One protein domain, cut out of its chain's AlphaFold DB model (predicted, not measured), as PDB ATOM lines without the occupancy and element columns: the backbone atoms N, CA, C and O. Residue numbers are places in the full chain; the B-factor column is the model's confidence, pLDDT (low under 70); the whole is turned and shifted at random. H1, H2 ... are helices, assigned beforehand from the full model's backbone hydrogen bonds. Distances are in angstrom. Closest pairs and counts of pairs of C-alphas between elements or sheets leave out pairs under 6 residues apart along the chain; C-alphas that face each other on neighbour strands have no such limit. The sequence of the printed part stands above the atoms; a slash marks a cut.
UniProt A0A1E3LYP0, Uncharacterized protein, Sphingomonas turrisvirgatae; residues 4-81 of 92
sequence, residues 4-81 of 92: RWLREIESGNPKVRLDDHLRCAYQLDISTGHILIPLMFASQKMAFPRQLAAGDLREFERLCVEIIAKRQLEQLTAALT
ATOM      1  N   ARG A   4     125.734 124.073 115.655       82.75
ATOM      2  CA  ARG A   4     125.494 123.903 117.098       82.75
ATOM      3  C   ARG A   4     125.216 125.236 117.794       82.75
ATOM      4  O   ARG A   4     124.294 125.315 118.585       82.75
ATOM      5  N   TRP A   5     125.997 126.269 117.495       80.81
ATOM      6  CA  TRP A   5     125.871 127.577 118.139       80.81
ATOM      7  C   TRP A   5     124.609 128.322 117.684       80.81
ATOM      8  O   TRP A   5     123.953 128.958 118.500       80.81
ATOM      9  N   LEU A   6     124.220 128.176 116.411       80.56
ATOM     10  CA  LEU A   6     122.969 128.741 115.898       80.56
ATOM     11  C   LEU A   6     121.753 128.138 116.619       80.56
ATOM     12  O   LEU A   6     120.871 128.869 117.055       80.56
ATOM     13  N   ARG A   7     121.763 126.819 116.848       85.56
ATOM     14  CA  ARG A   7     120.698 126.135 117.596       85.56
ATOM     15  C   ARG A   7     120.578 126.601 119.045       85.56
ATOM     16  O   ARG A   7     119.465 126.678 119.543       85.56
ATOM     17  N   GLU A   8     121.687 126.922 119.714       86.56
ATOM     18  CA  GLU A   8     121.649 127.462 121.085       86.56
ATOM     19  C   GLU A   8     120.961 128.837 121.139       86.56
ATOM     20  O   GLU A   8     120.259 129.147 122.103       86.56
ATOM     21  N   ILE A   9     121.146 129.656 120.099       82.31
ATOM     22  CA  ILE A   9     120.442 130.936 119.944       82.31
ATOM     23  C   ILE A   9     118.952 130.703 119.714       82.31
ATOM     24  O   ILE A   9     118.127 131.294 120.407       82.31
ATOM     25  N   GLU A  10     118.609 129.835 118.763       83.44
ATOM     26  CA  GLU A  10     117.220 129.523 118.407       83.44
ATOM     27  C   GLU A  10     116.453 128.885 119.573       83.44
ATOM     28  O   GLU A  10     115.270 129.162 119.758       83.44
ATOM     29  N   SER A  11     117.124 128.075 120.400       87.12
ATOM     30  CA  SER A  11     116.527 127.453 121.585       87.12
ATOM     31  C   SER A  11     116.355 128.415 122.764       87.12
ATOM     32  O   SER A  11     115.875 127.997 123.816       87.12
ATOM     33  N   GLY A  12     116.793 129.673 122.639       81.94
ATOM     34  CA  GLY A  12     116.720 130.660 123.715       81.94
ATOM     35  C   GLY A  12     117.604 130.316 124.914       81.94
ATOM     36  O   GLY A  12     117.210 130.564 126.053       81.94
ATOM     37  N   ASN A  13     118.781 129.713 124.691       87.62
ATOM     38  CA  ASN A  13     119.692 129.382 125.785       87.62
ATOM     39  C   ASN A  13     120.126 130.670 126.521       87.62
ATOM     40  O   ASN A  13     120.829 131.494 125.931       87.62
ATOM     41  N   PRO A  14     119.806 130.830 127.820       80.12
ATOM     42  CA  PRO A  14     120.091 132.058 128.565       80.12
ATOM     43  C   PRO A  14     121.590 132.323 128.775       80.12
ATOM     44  O   PRO A  14     121.963 133.404 129.222       80.12
ATOM     45  N   LYS A  15     122.464 131.347 128.487       87.44
ATOM     46  CA  LYS A  15     123.925 131.515 128.537       87.44
ATOM     47  C   LYS A  15     124.495 132.193 127.291       87.44
ATOM     48  O   LYS A  15     125.664 132.576 127.304       87.44
ATOM     49  N   VAL A  16     123.715 132.301 126.214       86.94
ATOM     50  CA  VAL A  16     124.156 132.966 124.989       86.94
ATOM     51  C   VAL A  16     124.157 134.475 125.205       86.94
ATOM     52  O   VAL A  16     123.232 135.041 125.785       86.94
ATOM     53  N   ARG A  17     125.234 135.139 124.781       89.31
ATOM     54  CA  ARG A  17     125.417 136.572 125.018       89.31
ATOM     55  C   ARG A  17     124.642 137.399 123.998       89.31
ATOM     56  O   ARG A  17     124.449 136.984 122.862       89.31
ATOM     57  N   LEU A  18     124.302 138.638 124.354       88.31
ATOM     58  CA  LEU A  18     123.725 139.595 123.402       88.31
ATOM     59  C   LEU A  18     124.617 139.784 122.160       88.31
ATOM     60  O   LEU A  18     124.114 139.786 121.039       88.31
ATOM     61  N   ASP A  19     125.936 139.870 122.351       91.00
ATOM     62  CA  ASP A  19     126.922 139.996 121.264       91.00
ATOM     63  C   ASP A  19     126.820 138.850 120.243       91.00
ATOM     64  O   ASP A  19     127.026 139.048 119.044       91.00
ATOM     65  N   ASP A  20     126.479 137.649 120.717       90.94
ATOM     66  CA  ASP A  20     126.294 136.473 119.878       90.94
ATOM     67  C   ASP A  20     125.027 136.616 119.024       90.94
ATOM     68  O   ASP A  20     125.081 136.413 117.812       90.94
ATOM     69  N   HIS A  21     123.914 137.076 119.605       89.19
ATOM     70  CA  HIS A  21     122.692 137.367 118.847       89.19
ATOM     71  C   HIS A  21     122.911 138.442 117.771       89.19
ATOM     72  O   HIS A  21     122.456 138.276 116.639       89.19
ATOM     73  N   LEU A  22     123.651 139.509 118.087       91.31
ATOM     74  CA  LEU A  22     123.969 140.571 117.128       91.31
ATOM     75  C   LEU A  22     124.851 140.062 115.987       91.31
ATOM     76  O   LEU A  22     124.581 140.340 114.818       91.31
ATOM     77  N   ARG A  23     125.880 139.267 116.305       91.12
ATOM     78  CA  ARG A  23     126.730 138.652 115.282       91.12
ATOM     79  C   ARG A  23     125.912 137.720 114.389       91.12
ATOM     80  O   ARG A  23     126.138 137.714 113.183       91.12
ATOM     81  N   CYS A  24     124.993 136.941 114.966       89.88
ATOM     82  CA  CYS A  24     124.096 136.050 114.228       89.88
ATOM     83  C   CYS A  24     123.240 136.830 113.229       89.88
ATOM     84  O   CYS A  24     123.291 136.535 112.040       89.88
ATOM     85  N   ALA A  25     122.540 137.869 113.698       89.69
ATOM     86  CA  ALA A  25     121.727 138.734 112.846       89.69
ATOM     87  C   ALA A  25     122.555 139.316 111.687       89.69
ATOM     88  O   ALA A  25     122.155 139.198 110.533       89.69
ATOM     89  N   TYR A  26     123.762 139.813 111.978       89.19
ATOM     90  CA  TYR A  26     124.684 140.311 110.957       89.19
ATOM     91  C   TYR A  26     125.085 139.242 109.925       89.19
ATOM     92  O   TYR A  26     125.073 139.511 108.728       89.19
ATOM     93  N   GLN A  27     125.422 138.019 110.356       90.62
ATOM     94  CA  GLN A  27     125.805 136.932 109.437       90.62
ATOM     95  C   GLN A  27     124.635 136.399 108.602       90.62
ATOM     96  O   GLN A  27     124.867 135.872 107.517       90.62
ATOM     97  N   LEU A  28     123.406 136.519 109.104       88.81
ATOM     98  CA  LEU A  28     122.186 136.131 108.398       88.81
ATOM     99  C   LEU A  28     121.626 137.250 107.508       88.81
ATOM    100  O   LEU A  28     120.581 137.051 106.895       88.81
ATOM    101  N   ASP A  29     122.296 138.408 107.444       89.75
ATOM    102  CA  ASP A  29     121.801 139.615 106.772       89.75
ATOM    103  C   ASP A  29     120.379 139.992 107.243       89.75
ATOM    104  O   ASP A  29     119.496 140.378 106.479       89.75
ATOM    105  N   ILE A  30     120.140 139.851 108.546       89.00
ATOM    106  CA  ILE A  30     118.919 140.298 109.217       89.00
ATOM    107  C   ILE A  30     119.246 141.594 109.954       89.00
ATOM    108  O   ILE A  30     120.284 141.714 110.607       89.00
ATOM    109  N   SER A  31     118.332 142.560 109.877       90.69
ATOM    110  CA  SER A  31     118.442 143.826 110.599       90.69
ATOM    111  C   SER A  31     118.672 143.592 112.101       90.69
ATOM    112  O   SER A  31     117.872 142.947 112.787       90.69
ATOM    113  N   THR A  32     119.761 144.145 112.644       91.75
ATOM    114  CA  THR A  32     120.051 144.099 114.091       91.75
ATOM    115  C   THR A  32     119.011 144.859 114.920       91.75
ATOM    116  O   THR A  32     118.853 144.619 116.121       91.75
ATOM    117  N   GLY A  33     118.248 145.734 114.267       91.38
ATOM    118  CA  GLY A  33     117.135 146.498 114.798       91.38
ATOM    119  C   GLY A  33     116.052 145.619 115.410       91.38
ATOM    120  O   GLY A  33     115.448 146.029 116.399       91.38
ATOM    121  N   HIS A  34     115.880 144.382 114.932       90.38
ATOM    122  CA  HIS A  34     114.941 143.425 115.531       90.38
ATOM    123  C   HIS A  34     115.289 143.060 116.980       90.38
ATOM    124  O   HIS A  34     114.417 142.624 117.727       90.38
ATOM    125  N   ILE A  35     116.541 143.269 117.394       90.69
ATOM    126  CA  ILE A  35     116.997 143.094 118.775       90.69
ATOM    127  C   ILE A  35     117.112 144.459 119.460       90.69
ATOM    128  O   ILE A  35     116.583 144.666 120.554       90.69
ATOM    129  N   LEU A  36     117.795 145.411 118.819       91.75
ATOM    130  CA  LEU A  36     118.172 146.675 119.451       91.75
ATOM    131  C   LEU A  36     116.991 147.631 119.654       91.75
ATOM    132  O   LEU A  36     116.918 148.289 120.689       91.75
ATOM    133  N   ILE A  37     116.044 147.709 118.717       91.69
ATOM    134  CA  ILE A  37     114.920 148.652 118.816       91.69
ATOM    135  C   ILE A  37     113.964 148.270 119.956       91.69
ATOM    136  O   ILE A  37     113.681 149.139 120.783       91.69
ATOM    137  N   PRO A  38     113.519 147.006 120.105       92.06
ATOM    138  CA  PRO A  38     112.751 146.597 121.280       92.06
ATOM    139  C   PRO A  38     113.471 146.894 122.601       92.06
ATOM    140  O   PRO A  38     112.838 147.372 123.544       92.06
ATOM    141  N   LEU A  39     114.793 146.677 122.665       92.00
ATOM    142  CA  LEU A  39     115.601 147.011 123.843       92.00
ATOM    143  C   LEU A  39     115.610 148.519 124.129       92.00
ATOM    144  O   LEU A  39     115.467 148.915 125.287       92.00
ATOM    145  N   MET A  40     115.715 149.369 123.102       92.19
ATOM    146  CA  MET A  40     115.609 150.823 123.264       92.19
ATOM    147  C   MET A  40     114.244 151.226 123.834       92.19
ATOM    148  O   MET A  40     114.200 151.977 124.805       92.19
ATOM    149  N   PHE A  41     113.142 150.683 123.308       94.19
ATOM    150  CA  PHE A  41     111.798 150.938 123.845       94.19
ATOM    151  C   PHE A  41     111.677 150.493 125.307       94.19
ATOM    152  O   PHE A  41     111.241 151.272 126.158       94.19
ATOM    153  N   ALA A  42     112.136 149.279 125.619       93.56
ATOM    154  CA  ALA A  42     112.127 148.750 126.978       93.56
ATOM    155  C   ALA A  42     112.942 149.630 127.944       93.56
ATOM    156  O   ALA A  42     112.478 149.914 129.050       93.56
ATOM    157  N   SER A  43     114.107 150.133 127.515       94.50
ATOM    158  CA  SER A  43     114.951 151.038 128.314       94.50
ATOM    159  C   SER A  43     114.234 152.339 128.694       94.50
ATOM    160  O   SER A  43     114.472 152.889 129.767       94.50
ATOM    161  N   GLN A  44     113.313 152.799 127.841       95.56
ATOM    162  CA  GLN A  44     112.495 153.993 128.055       95.56
ATOM    163  C   GLN A  44     111.144 153.683 128.719       95.56
ATOM    164  O   GLN A  44     110.302 154.570 128.833       95.56
ATOM    165  N   LYS A  45     110.915 152.437 129.166       95.94
ATOM    166  CA  LYS A  45     109.626 151.962 129.707       95.94
ATOM    167  C   LYS A  45     108.461 152.145 128.723       95.94
ATOM    168  O   LYS A  45     107.320 152.355 129.128       95.94
ATOM    169  N   MET A  46     108.750 152.060 127.427       95.62
ATOM    170  CA  MET A  46     107.770 152.163 126.351       95.62
ATOM    171  C   MET A  46     107.438 150.778 125.795       95.62
ATOM    172  O   MET A  46     108.297 149.901 125.707       95.62
ATOM    173  N   ALA A  47     106.187 150.585 125.381       93.88
ATOM    174  CA  ALA A  47     105.771 149.366 124.701       93.88
ATOM    175  C   ALA A  47     106.296 149.356 123.259       93.88
ATOM    176  O   ALA A  47     106.084 150.314 122.515       93.88
ATOM    177  N   PHE A  48     106.949 148.266 122.856       91.31
ATOM    178  CA  PHE A  48     107.388 148.087 121.475       91.31
ATOM    179  C   PHE A  48     106.183 147.779 120.558       91.31
ATOM    180  O   PHE A  48     105.448 146.822 120.832       91.31
ATOM    181  N   PRO A  49     105.955 148.551 119.476       90.00
ATOM    182  CA  PRO A  49     104.854 148.308 118.547       90.00
ATOM    183  C   PRO A  49     105.013 146.969 117.821       90.00
ATOM    184  O   PRO A  49     105.966 146.763 117.072       90.00
ATOM    185  N   ARG A  50     104.050 146.057 117.987       86.88
ATOM    186  CA  ARG A  50     104.101 144.716 117.369       86.88
ATOM    187  C   ARG A  50     104.141 144.758 115.841       86.88
ATOM    188  O   ARG A  50     104.694 143.858 115.227       86.88
ATOM    189  N   GLN A  51     103.590 145.804 115.234       85.25
ATOM    190  CA  GLN A  51     103.600 146.014 113.787       85.25
ATOM    191  C   GLN A  51     105.027 146.197 113.252       85.25
ATOM    192  O   GLN A  51     105.327 145.732 112.159       85.25
ATOM    193  N   LEU A  52     105.919 146.800 114.048       83.56
ATOM    194  CA  LEU A  52     107.339 146.927 113.711       83.56
ATOM    195  C   LEU A  52     108.089 145.596 113.852       83.56
ATOM    196  O   LEU A  52     109.132 145.419 113.240       83.56
ATOM    197  N   ALA A  53     107.567 144.639 114.627       81.81
ATOM    198  CA  ALA A  53     108.198 143.329 114.785       81.81
ATOM    199  C   ALA A  53     108.113 142.466 113.513       81.81
ATOM    200  O   ALA A  53     108.946 141.586 113.324       81.81
ATOM    201  N   ALA A  54     107.092 142.694 112.681       81.31
ATOM    202  CA  ALA A  54     106.776 141.858 111.523       81.31
ATOM    203  C   ALA A  54     107.352 142.380 110.192       81.31
ATOM    204  O   ALA A  54     107.325 141.652 109.203       81.31
ATOM    205  N   GLY A  55     107.824 143.629 110.146       82.44
ATOM    206  CA  GLY A  55     108.372 144.259 108.939       82.44
ATOM    207  C   GLY A  55     109.900 144.277 108.916       82.44
ATOM    208  O   GLY A  55     110.532 144.087 109.948       82.44
ATOM    209  N   ASP A  56     110.492 144.544 107.751       82.56
ATOM    210  CA  ASP A  56     111.933 144.795 107.645       82.56
ATOM    211  C   ASP A  56     112.292 146.125 108.328       82.56
ATOM    212  O   ASP A  56     111.739 147.180 108.008       82.56
ATOM    213  N   LEU A  57     113.219 146.072 109.285       89.75
ATOM    214  CA  LEU A  57     113.650 147.230 110.063       89.75
ATOM    215  C   LEU A  57     114.837 147.982 109.446       89.75
ATOM    216  O   LEU A  57     115.222 149.012 109.998       89.75
ATOM    217  N   ARG A  58     115.383 147.555 108.298       89.31
ATOM    218  CA  ARG A  58     116.533 148.220 107.646       89.31
ATOM    219  C   ARG A  58     116.306 149.705 107.364       89.31
ATOM    220  O   ARG A  58     117.181 150.529 107.631       89.31
ATOM    221  N   GLU A  59     115.141 150.070 106.828       87.94
ATOM    222  CA  GLU A  59     114.830 151.481 106.559       87.94
ATOM    223  C   GLU A  59     114.777 152.286 107.862       87.94
ATOM    224  O   GLU A  59     115.321 153.389 107.945       87.94
ATOM    225  N   PHE A  60     114.189 151.703 108.905       88.38
ATOM    226  CA  PHE A  60     114.108 152.329 110.216       88.38
ATOM    227  C   PHE A  60     115.491 152.475 110.869       88.38
ATOM    228  O   PHE A  60     115.793 153.531 111.420       88.38
ATOM    229  N   GLU A  61     116.366 151.471 110.755       90.38
ATOM    230  CA  GLU A  61     117.765 151.562 111.191       90.38
ATOM    231  C   GLU A  61     118.486 152.729 110.510       90.38
ATOM    232  O   GLU A  61     119.144 153.520 111.190       90.38
ATOM    233  N   ARG A  62     118.322 152.889 109.188       92.19
ATOM    234  CA  ARG A  62     118.909 154.016 108.446       92.19
ATOM    235  C   ARG A  62     118.408 155.357 108.981       92.19
ATOM    236  O   ARG A  62     119.218 156.241 109.253       92.19
ATOM    237  N   LEU A  63     117.097 155.493 109.189       92.56
ATOM    238  CA  LEU A  63     116.502 156.707 109.758       92.56
ATOM    239  C   LEU A  63     117.040 157.000 111.166       92.56
ATOM    240  O   LEU A  63     117.343 158.150 111.484       92.56
ATOM    241  N   CYS A  64     117.215 155.976 112.006       91.75
ATOM    242  CA  CYS A  64     117.834 156.141 113.321       91.75
ATOM    243  C   CYS A  64     119.267 156.676 113.212       91.75
ATOM    244  O   CYS A  64     119.611 157.630 113.914       91.75
ATOM    245  N   VAL A  65     120.091 156.098 112.330       93.44
ATOM    246  CA  VAL A  65     121.473 156.552 112.104       93.44
ATOM    247  C   VAL A  65     121.498 158.010 111.646       93.44
ATOM    248  O   VAL A  65     122.261 158.805 112.194       93.44
ATOM    249  N   GLU A  66     120.633 158.387 110.705       96.44
ATOM    250  CA  GLU A  66     120.534 159.761 110.201       96.44
ATOM    251  C   GLU A  66     120.150 160.759 111.294       96.44
ATOM    252  O   GLU A  66     120.774 161.815 111.414       96.44
ATOM    253  N   ILE A  67     119.166 160.425 112.132       96.38
ATOM    254  CA  ILE A  67     118.728 161.286 113.240       96.38
ATOM    255  C   ILE A  67     119.851 161.466 114.267       96.38
ATOM    256  O   ILE A  67     120.104 162.588 114.714       96.38
ATOM    257  N   ILE A  68     120.535 160.378 114.638       94.50
ATOM    258  CA  ILE A  68     121.654 160.426 115.585       94.50
ATOM    259  C   ILE A  68     122.777 161.297 115.016       94.50
ATOM    260  O   ILE A  68     123.242 162.214 115.695       94.50
ATOM    261  N   ALA A  69     123.176 161.054 113.765       96.19
ATOM    262  CA  ALA A  69     124.234 161.801 113.096       96.19
ATOM    263  C   ALA A  69     123.892 163.292 112.980       96.19
ATOM    264  O   ALA A  69     124.701 164.140 113.358       96.19
ATOM    265  N   LYS A  70     122.672 163.621 112.536       96.88
ATOM    266  CA  LYS A  70     122.195 165.004 112.428       96.88
ATOM    267  C   LYS A  70     122.269 165.730 113.770       96.88
ATOM    268  O   LYS A  70     122.821 166.825 113.840       96.88
ATOM    269  N   ARG A  71     121.782 165.106 114.847       95.88
ATOM    270  CA  ARG A  71     121.808 165.706 116.187       95.88
ATOM    271  C   ARG A  71     123.235 165.965 116.677       95.88
ATOM    272  O   ARG A  71     123.487 167.001 117.285       95.88
ATOM    273  N   GLN A  72     124.162 165.044 116.414       94.81
ATOM    274  CA  GLN A  72     125.573 165.232 116.764       94.81
ATOM    275  C   GLN A  72     126.205 166.378 115.964       94.81
ATOM    276  O   GLN A  72     126.890 167.222 116.538       94.81
ATOM    277  N   LEU A  73     125.926 166.468 114.661       96.25
ATOM    278  CA  LEU A  73     126.416 167.558 113.813       96.25
ATOM    279  C   LEU A  73     125.894 168.930 114.262       96.25
ATOM    280  O   LEU A  73     126.666 169.886 114.311       96.25
ATOM    281  N   GLU A  74     124.617 169.036 114.630       95.62
ATOM    282  CA  GLU A  74     124.031 170.274 115.161       95.62
ATOM    283  C   GLU A  74     124.711 170.709 116.468       95.62
ATOM    284  O   GLU A  74     125.052 171.881 116.630       95.62
ATOM    285  N   GLN A  75     124.972 169.765 117.378       93.56
ATOM    286  CA  GLN A  75     125.677 170.038 118.634       93.56
ATOM    287  C   GLN A  75     127.112 170.515 118.398       93.56
ATOM    288  O   GLN A  75     127.533 171.507 118.994       93.56
ATOM    289  N   LEU A  76     127.848 169.845 117.507       94.81
ATOM    290  CA  LEU A  76     129.206 170.245 117.134       94.81
ATOM    291  C   LEU A  76     129.215 171.628 116.482       94.81
ATOM    292  O   LEU A  76     130.019 172.478 116.852       94.81
ATOM    293  N   THR A  77     128.281 171.885 115.566       93.69
ATOM    294  CA  THR A  77     128.145 173.188 114.908       93.69
ATOM    295  C   THR A  77     127.882 174.286 115.934       93.69
ATOM    296  O   THR A  77     128.556 175.313 115.920       93.69
ATOM    297  N   ALA A  78     126.961 174.069 116.876       91.12
ATOM    298  CA  ALA A  78     126.658 175.035 117.929       91.12
ATOM    299  C   ALA A  78     127.851 175.287 118.867       91.12
ATOM    300  O   ALA A  78     128.078 176.427 119.269       91.12
ATOM    301  N   ALA A  79     128.618 174.245 119.203       91.75
ATOM    302  CA  ALA A  79     129.804 174.361 120.047       91.75
ATOM    303  C   ALA A  79     130.951 175.117 119.355       91.75
ATOM    304  O   ALA A  79     131.687 175.851 120.010       91.75
ATOM    305  N   LEU A  80     131.090 174.948 118.037       91.19
ATOM    306  CA  LEU A  80     132.152 175.561 117.238       91.19
ATOM    307  C   LEU A  80     131.777 176.941 116.679       91.19
ATOM    308  O   LEU A  80     132.666 177.684 116.268       91.19
ATOM    309  N   THR A  81     130.490 177.306 116.660       88.75
ATOM    310  CA  THR A  81     130.042 178.625 116.189       88.75
ATOM    311  C   THR A  81     130.424 179.692 117.221       88.75
ATOM    312  O   THR A  81     129.870 179.698 118.327       88.75
TER     313      THR A  81
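This is residues 4 to 81 of the 92 residues of an uncharacterized protein of Sphingomonas turrisvirgatae (UniProt A0A1E3LYP0). From a loose body of four short helices, H1 to H4, the long helix H5 runs out, and residues 65 to 81 stick out as an arm. H1 lies at the body's end far from that arm. The printed part has 78 residues, five named helices, no named strand, class all helix; it is loose, radius of gyration of the C-alphas 16.1 A, spanning 55 by 24 by 22 A.

H1, residues 4 to 10, begins at C-alpha 4 (125.494, 123.903, 117.098). H2 is residues 18 to 27, H3 33 to 43, H4 50 to 53. H5, residues 58 to 80, measures 32.9 A, ending at C-alpha 80 (132.152, 175.561, 117.238).

H1 and H2 are close but not clearly touching, closest C-alphas Ile 9 and His 21, 6.9 A. So are H2 and H3, Leu 22 and Ile 35, 7.6 A; H3 and H4, His 34 and Ala 53, 6.8 A; H3 and H5, Gly 33 and Glu 61, 6.2 A, at a steep tilt of 57 degrees. Every O i to N i+4 pair is within hydrogen-bond range in H1, H2 and H5, 6 of 7 in H3; H4 is too short for one.

The farthest C-alphas, Arg 4 and Thr 81, are 54.9 A apart. The printed part has no cut and no long link; no printed residue is under 70.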